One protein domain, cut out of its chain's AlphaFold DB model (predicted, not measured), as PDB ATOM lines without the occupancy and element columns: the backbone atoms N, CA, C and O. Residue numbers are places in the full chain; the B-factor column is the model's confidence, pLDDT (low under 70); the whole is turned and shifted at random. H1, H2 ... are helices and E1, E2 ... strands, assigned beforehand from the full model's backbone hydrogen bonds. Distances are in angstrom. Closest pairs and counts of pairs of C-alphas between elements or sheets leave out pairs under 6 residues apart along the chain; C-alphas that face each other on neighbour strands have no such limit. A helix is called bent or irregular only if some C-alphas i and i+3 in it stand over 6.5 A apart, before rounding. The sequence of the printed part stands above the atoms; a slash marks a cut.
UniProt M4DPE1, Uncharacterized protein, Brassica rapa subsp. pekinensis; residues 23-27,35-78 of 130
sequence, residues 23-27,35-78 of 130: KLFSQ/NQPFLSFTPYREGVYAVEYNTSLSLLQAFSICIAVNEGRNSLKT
ATOM      1  N   LYS A  23      -9.647  42.293  32.887       92.81
ATOM      2  CA  LYS A  23      -9.007  42.704  31.633       92.81
ATOM      3  C   LYS A  23      -9.972  42.497  30.469       92.81
ATOM      4  O   LYS A  23     -10.566  41.428  30.350       92.81
ATOM      5  N   LEU A  24     -10.093  43.507  29.614       91.25
ATOM      6  CA  LEU A  24     -10.919  43.493  28.410       91.25
ATOM      7  C   LEU A  24     -10.036  43.334  27.168       91.25
ATOM      8  O   LEU A  24      -9.107  44.113  26.972       91.25
ATOM      9  N   PHE A  25     -10.357  42.364  26.313       88.19
ATOM     10  CA  PHE A  25      -9.641  42.080  25.065       88.19
ATOM     11  C   PHE A  25     -10.601  42.126  23.873       88.19
ATOM     12  O   PHE A  25     -11.799  41.881  24.028       88.19
ATOM     13  N   SER A  26     -10.089  42.407  22.673       82.31
ATOM     14  CA  SER A  26     -10.878  42.303  21.443       82.31
ATOM     15  C   SER A  26     -11.141  40.844  21.081       82.31
ATOM     16  O   SER A  26     -10.214  40.038  20.984       82.31
ATOM     17  N   GLN A  27     -12.398  40.515  20.802       74.31
ATOM     18  CA  GLN A  27     -12.779  39.206  20.285       74.31
ATOM     19  C   GLN A  27     -12.699  39.221  18.751       74.31
ATOM     20  O   GLN A  27     -13.537  39.841  18.104       74.31
ATOM     21  N   ASN A  35      -0.569  41.295  22.950       71.19
ATOM     22  CA  ASN A  35      -1.482  40.685  23.933       71.19
ATOM     23  C   ASN A  35      -1.956  41.730  24.977       71.19
ATOM     24  O   ASN A  35      -2.060  41.449  26.175       71.19
ATOM     25  N   GLN A  36      -2.131  42.980  24.541       84.31
ATOM     26  CA  GLN A  36      -2.420  44.130  25.366       84.31
ATOM     27  C   GLN A  36      -3.940  44.274  25.492       84.31
ATOM     28  O   GLN A  36      -4.652  44.302  24.488       84.31
ATOM     29  N   PRO A  37      -4.470  44.359  26.720       89.62
ATOM     30  CA  PRO A  37      -5.890  44.591  26.913       89.62
ATOM     31  C   PRO A  37      -6.279  46.008  26.466       89.62
ATOM     32  O   PRO A  37      -5.522  46.962  26.639       89.62
ATOM     33  N   PHE A  38      -7.508  46.158  25.968       91.25
ATOM     34  CA  PHE A  38      -8.130  47.464  25.729       91.25
ATOM     35  C   PHE A  38      -8.373  48.224  27.029       91.25
ATOM     36  O   PHE A  38      -8.345  49.452  27.038       91.25
ATOM     37  N   LEU A  39      -8.639  47.492  28.110       94.56
ATOM     38  CA  LEU A  39      -8.808  48.034  29.447       94.56
ATOM     39  C   LEU A  39      -8.310  47.019  30.474       94.56
ATOM     40  O   LEU A  39      -8.695  45.848  30.429       94.56
ATOM     41  N   SER A  40      -7.475  47.465  31.403       94.25
ATOM     42  CA  SER A  40      -7.105  46.741  32.612       94.25
ATOM     43  C   SER A  40      -7.714  47.460  33.816       94.25
ATOM     44  O   SER A  40      -7.711  48.684  33.901       94.25
ATOM     45  N   PHE A  41      -8.289  46.692  34.733       94.38
ATOM     46  CA  PHE A  41      -8.876  47.174  35.976       94.38
ATOM     47  C   PHE A  41      -8.293  46.322  37.092       94.38
ATOM     48  O   PHE A  41      -8.602  45.134  37.190       94.38
ATOM     49  N   THR A  42      -7.382  46.883  37.878       93.56
ATOM     50  CA  THR A  42      -6.598  46.118  38.856       93.56
ATOM     51  C   THR A  42      -6.714  46.731  40.245       93.56
ATOM     52  O   THR A  42      -6.720  47.957  40.373       93.56
ATOM     53  N   PRO A  43      -6.843  45.909  41.300       91.88
ATOM     54  CA  PRO A  43      -6.861  46.422  42.659       91.88
ATOM     55  C   PRO A  43      -5.511  47.072  42.966       91.88
ATOM     56  O   PRO A  43      -4.459  46.468  42.756       91.88
ATOM     57  N   TYR A  44      -5.546  48.307  43.460       89.06
ATOM     58  CA  TYR A  44      -4.358  48.998  43.954       89.06
ATOM     59  C   TYR A  44      -4.325  48.961  45.482       89.06
ATOM     60  O   TYR A  44      -3.313  48.592  46.078       89.06
ATOM     61  N   ARG A  45      -5.447  49.324  46.115       90.69
ATOM     62  CA  ARG A  45      -5.694  49.271  47.565       90.69
ATOM     63  C   ARG A  45      -7.183  49.032  47.811       90.69
ATOM     64  O   ARG A  45      -7.970  49.005  46.871       90.69
ATOM     65  N   GLU A  46      -7.581  48.872  49.067       86.56
ATOM     66  CA  GLU A  46      -8.990  48.681  49.409       86.56
ATOM     67  C   GLU A  46      -9.859  49.840  48.901       86.56
ATOM     68  O   GLU A  46      -9.577  51.009  49.161       86.56
ATOM     69  N   GLY A  47     -10.876  49.503  48.103       86.00
ATOM     70  CA  GLY A  47     -11.761  50.472  47.451       86.00
ATOM     71  C   GLY A  47     -11.118  51.310  46.339       86.00
ATOM     72  O   GLY A  47     -11.796  52.157  45.763       86.00
ATOM     73  N   VAL A  48      -9.839  51.093  46.010       92.50
ATOM     74  CA  VAL A  48      -9.103  51.881  45.012       92.50
ATOM     75  C   VAL A  48      -8.543  50.975  43.924       92.50
ATOM     76  O   VAL A  48      -7.753  50.065  44.181       92.50
ATOM     77  N   TYR A  49      -8.896  51.293  42.683       94.00
ATOM     78  CA  TYR A  49      -8.495  50.533  41.507       94.00
ATOM     79  C   TYR A  49      -7.642  51.384  40.572       94.00
ATOM     80  O   TYR A  49      -7.942  52.553  40.329       94.00
ATOM     81  N   ALA A  50      -6.587  50.777  40.039       95.69
ATOM     82  CA  ALA A  50      -5.831  51.324  38.928       95.69
ATOM     83  C   ALA A  50      -6.482  50.877  37.616       95.69
ATOM     84  O   ALA A  50      -6.811  49.697  37.442       95.69
ATOM     85  N   VAL A  51      -6.663  51.831  36.704       95.81
ATOM     86  CA  VAL A  51      -7.284  51.604  35.400       95.81
ATOM     87  C   VAL A  51      -6.339  52.080  34.314       95.81
ATOM     88  O   VAL A  51      -5.993  53.258  34.267       95.81
ATOM     89  N   GLU A  52      -5.958  51.175  33.421       96.12
ATOM     90  CA  GLU A  52      -5.232  51.515  32.198       96.12
ATOM     91  C   GLU A  52      -6.136  51.193  31.014       96.12
ATOM     92  O   GLU A  52      -6.748  50.125  30.971       96.12
ATOM     93  N   TYR A  53      -6.246  52.101  30.049       95.31
ATOM     94  CA  TYR A  53      -7.090  51.890  28.880       95.31
ATOM     95  C   TYR A  53      -6.424  52.405  27.606       95.31
ATOM     96  O   TYR A  53      -5.652  53.364  27.617       95.31
ATOM     97  N   ASN A  54      -6.716  51.731  26.499       91.50
ATOM     98  CA  ASN A  54      -6.242  52.107  25.177       91.50
ATOM     99  C   ASN A  54      -6.945  53.389  24.699       91.50
ATOM    100  O   ASN A  54      -8.125  53.594  24.984       91.50
ATOM    101  N   THR A  55      -6.262  54.214  23.902       90.38
ATOM    102  CA  THR A  55      -6.796  55.477  23.354       90.38
ATOM    103  C   THR A  55      -8.034  55.307  22.471       90.38
ATOM    104  O   THR A  55      -8.727  56.282  22.196       90.38
ATOM    105  N   SER A  56      -8.332  54.081  22.036       90.44
ATOM    106  CA  SER A  56      -9.574  53.733  21.336       90.44
ATOM    107  C   SER A  56     -10.822  53.867  22.219       90.44
ATOM    108  O   SER A  56     -11.933  53.955  21.699       90.44
ATOM    109  N   LEU A  57     -10.659  53.877  23.546       92.62
ATOM    110  CA  LEU A  57     -11.722  54.156  24.506       92.62
ATOM    111  C   LEU A  57     -11.625  55.606  24.980       92.62
ATOM    112  O   LEU A  57     -10.568  56.080  25.397       92.62
ATOM    113  N   SER A  58     -12.755  56.304  24.980       96.69
ATOM    114  CA  SER A  58     -12.858  57.589  25.673       96.69
ATOM    115  C   SER A  58     -12.861  57.392  27.191       96.69
ATOM    116  O   SER A  58     -13.246  56.336  27.698       96.69
ATOM    117  N   LEU A  59     -12.514  58.452  27.927       96.62
ATOM    118  CA  LEU A  59     -12.550  58.450  29.390       96.62
ATOM    119  C   LEU A  59     -13.925  58.028  29.935       96.62
ATOM    120  O   LEU A  59     -14.000  57.214  30.849       96.62
ATOM    121  N   LEU A  60     -15.016  58.532  29.346       97.88
ATOM    122  CA  LEU A  60     -16.377  58.187  29.768       97.88
ATOM    123  C   LEU A  60     -16.702  56.708  29.517       97.88
ATOM    124  O   LEU A  60     -17.347  56.073  30.349       97.88
ATOM    125  N   GLN A  61     -16.254  56.146  28.392       97.00
ATOM    126  CA  GLN A  61     -16.449  54.725  28.093       97.00
ATOM    127  C   GLN A  61     -15.668  53.844  29.067       97.00
ATOM    128  O   GLN A  61     -16.249  52.930  29.650       97.00
ATOM    129  N   ALA A  62     -14.385  54.146  29.287       96.19
ATOM    130  CA  ALA A  62     -13.558  53.432  30.254       96.19
ATOM    131  C   ALA A  62     -14.170  53.506  31.664       96.19
ATOM    132  O   ALA A  62     -14.325  52.479  32.323       96.19
ATOM    133  N   PHE A  63     -14.609  54.694  32.087       96.25
ATOM    134  CA  PHE A  63     -15.279  54.902  33.370       96.25
ATOM    135  C   PHE A  63     -16.574  54.087  33.496       96.25
ATOM    136  O   PHE A  63     -16.758  53.374  34.479       96.25
ATOM    137  N   SER A  64     -17.442  54.126  32.482       97.19
ATOM    138  CA  SER A  64     -18.696  53.362  32.463       97.19
ATOM    139  C   SER A  64     -18.459  51.851  32.597       97.19
ATOM    140  O   SER A  64     -19.116  51.183  33.398       97.19
ATOM    141  N   ILE A  65     -17.453  51.318  31.890       95.25
ATOM    142  CA  ILE A  65     -17.047  49.909  31.999       95.25
ATOM    143  C   ILE A  65     -16.605  49.580  33.432       95.25
ATOM    144  O   ILE A  65     -17.019  48.559  33.976       95.25
ATOM    145  N   CYS A  66     -15.804  50.444  34.063       94.00
ATOM    146  CA  CYS A  66     -15.324  50.232  35.431       94.00
ATOM    147  C   CYS A  66     -16.472  50.134  36.443       94.00
ATOM    148  O   CYS A  66     -16.475  49.229  37.277       94.00
ATOM    149  N   ILE A  67     -17.468  51.021  36.343       94.31
ATOM    150  CA  ILE A  67     -18.655  50.985  37.207       94.31
ATOM    151  C   ILE A  67     -19.442  49.690  36.988       94.31
ATOM    152  O   ILE A  67     -19.766  49.003  37.954       94.31
ATOM    153  N   ALA A  68     -19.684  49.305  35.732       93.81
ATOM    154  CA  ALA A  68     -20.405  48.073  35.417       93.81
ATOM    155  C   ALA A  68     -19.697  46.818  35.962       93.81
ATOM    156  O   ALA A  68     -20.348  45.929  36.512       93.81
ATOM    157  N   VAL A  69     -18.364  46.755  35.852       90.38
ATOM    158  CA  VAL A  69     -17.553  45.653  36.399       90.38
ATOM    159  C   VAL A  69     -17.604  45.629  37.927       90.38
ATOM    160  O   VAL A  69     -17.745  44.552  38.508       90.38
ATOM    161  N   ASN A  70     -17.505  46.788  38.584       88.50
ATOM    162  CA  ASN A  70     -17.568  46.881  40.042       88.50
ATOM    163  C   ASN A  70     -18.933  46.428  40.583       88.50
ATOM    164  O   ASN A  70     -18.991  45.583  41.475       88.50
ATOM    165  N   GLU A  71     -20.028  46.918  39.997       87.25
ATOM    166  CA  GLU A  71     -21.384  46.580  40.445       87.25
ATOM    167  C   GLU A  71     -21.769  45.128  40.146       87.25
ATOM    168  O   GLU A  71     -22.349  44.445  40.993       87.25
ATOM    169  N   GLY A  72     -21.382  44.605  38.978       82.88
ATOM    170  CA  GLY A  72     -21.668  43.217  38.603       82.88
ATOM    171  C   GLY A  72     -21.058  42.188  39.563       82.88
ATOM    172  O   GLY A  72     -21.605  41.100  39.739       82.88
ATOM    173  N   ARG A  73     -19.952  42.532  40.233       75.56
ATOM    174  CA  ARG A  73     -19.293  41.668  41.227       75.56
ATOM    175  C   ARG A  73     -19.985  41.675  42.587       75.56
ATOM    176  O   ARG A  73     -20.010  40.639  43.253       75.56
ATOM    177  N   ASN A  74     -20.554  42.807  42.997       62.97
ATOM    178  CA  ASN A  74     -21.230  42.942  44.291       62.97
ATOM    179  C   ASN A  74     -22.487  42.058  44.382       62.97
ATOM    180  O   ASN A  74     -22.830  41.572  45.459       62.97
ATOM    181  N   SER A  75     -23.125  41.765  43.244       55.81
ATOM    182  CA  SER A  75     -24.283  40.865  43.185       55.81
ATOM    183  C   SER A  75     -23.934  39.397  43.496       55.81
ATOM    184  O   SER A  75     -24.748  38.704  44.102       55.81
ATOM    185  N   LEU A  76     -22.721  38.923  43.170       52.94
ATOM    186  CA  LEU A  76     -22.322  37.523  43.399       52.94
ATOM    187  C   LEU A  76     -21.968  37.229  44.868       52.94
ATOM    188  O   LEU A  76     -22.138  36.103  45.330       52.94
ATOM    189  N   LYS A  77     -21.498  38.232  45.620       52.84
ATOM    190  CA  LYS A  77     -21.094  38.077  47.031       52.84
ATOM    191  C   LYS A  77     -22.287  37.969  48.001       52.84
ATOM    192  O   LYS A  77     -22.077  37.656  49.167       52.84
ATOM    193  N   THR A  78     -23.519  38.171  47.521       47.12
ATOM    194  CA  THR A  78     -24.756  38.176  48.332       47.12
ATOM    195  C   THR A  78     -25.693  37.008  47.989       47.12
ATOM    196  O   THR A  78     -26.905  37.112  48.138       47.12
TER     197      THR A  78
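Overview. This is residues 23 to 27 and 35 to 78 of the 130 residues of an uncharacterized protein of Brassica rapa subsp. pekinensis (UniProt M4DPE1). A two-stranded antiparallel hairpin, E1 and E2, has a single helix, H1, crossing obliquely over one of its faces, with residues 59 to 70 of H1 near the strands. Residues 71 to 78, of which 71 to 74 belong to H1, stick out from this small body, and the short stretch of residues 23 to 24 pairs along E1. The printed part has 49 residues, with two named strands and one named helix in the order E1, E2, H1, and its class is mixed, helices and strands. It is only just compact, close to loose, with a radius of gyration of the C-alphas of 11.5 A and spans of 34 by 24 by 23 A.

Arrangement. The sheet has two strands, E1, residues 39 to 45, and E2, residues 48 to 53. They form a hairpin, antiparallel with 159 degrees between their N-to-C directions. The C-alphas of Leu 39 and Tyr 53 face each other at 4.3 A. Backbone N 42 and O 50 are within hydrogen-bond range at 2.9 A, and N 50 and O 42 at 2.8 A. Outside the named strands, residues 23 to 24 pair antiparallel with residues 39 to 40 of E1. The helix, H1, residues 59 to 74, has its closest C-alphas to E2 at Tyr 53 and Ala 62, 6.8 A apart. The closest C-alphas of E1 and H1 are those of Phe 41 and Cys 66, 7.2 A apart. H1 is not bent, and 11 of its 12 O i to N i+4 pairs are within hydrogen-bond range.

Along the chain. E1 runs from Leu 39, C-alpha at (-8.808, 48.034, 29.447), to Arg 45 and measures 18.4 A from first to last C-alpha. E2 runs from Val 48, C-alpha at (-9.103, 51.881, 45.012), to Tyr 53 and measures 16.3 A. H1 runs from Leu 59 to Asn 74, C-alpha at (-21.230, 42.942, 44.291), and measures 23.2 A.

Size, cuts and confidence. The two C-alphas farthest apart are those of Thr 55 and Thr 78, at 35.3 A. Without residues 71 to 78, which stand free, the body of 41 residues spans 30 by 22 by 16 A. Residues 28 to 34 are cut out and not printed, and C-alphas 27 and 35 are 12.0 A apart across the cut. The links from E1 to E2, of 2 residues, and from E2 to H1, of 5 residues, are tight. The mean pLDDT of the printed part is 87.2, and residues 74 to 78 are under 70.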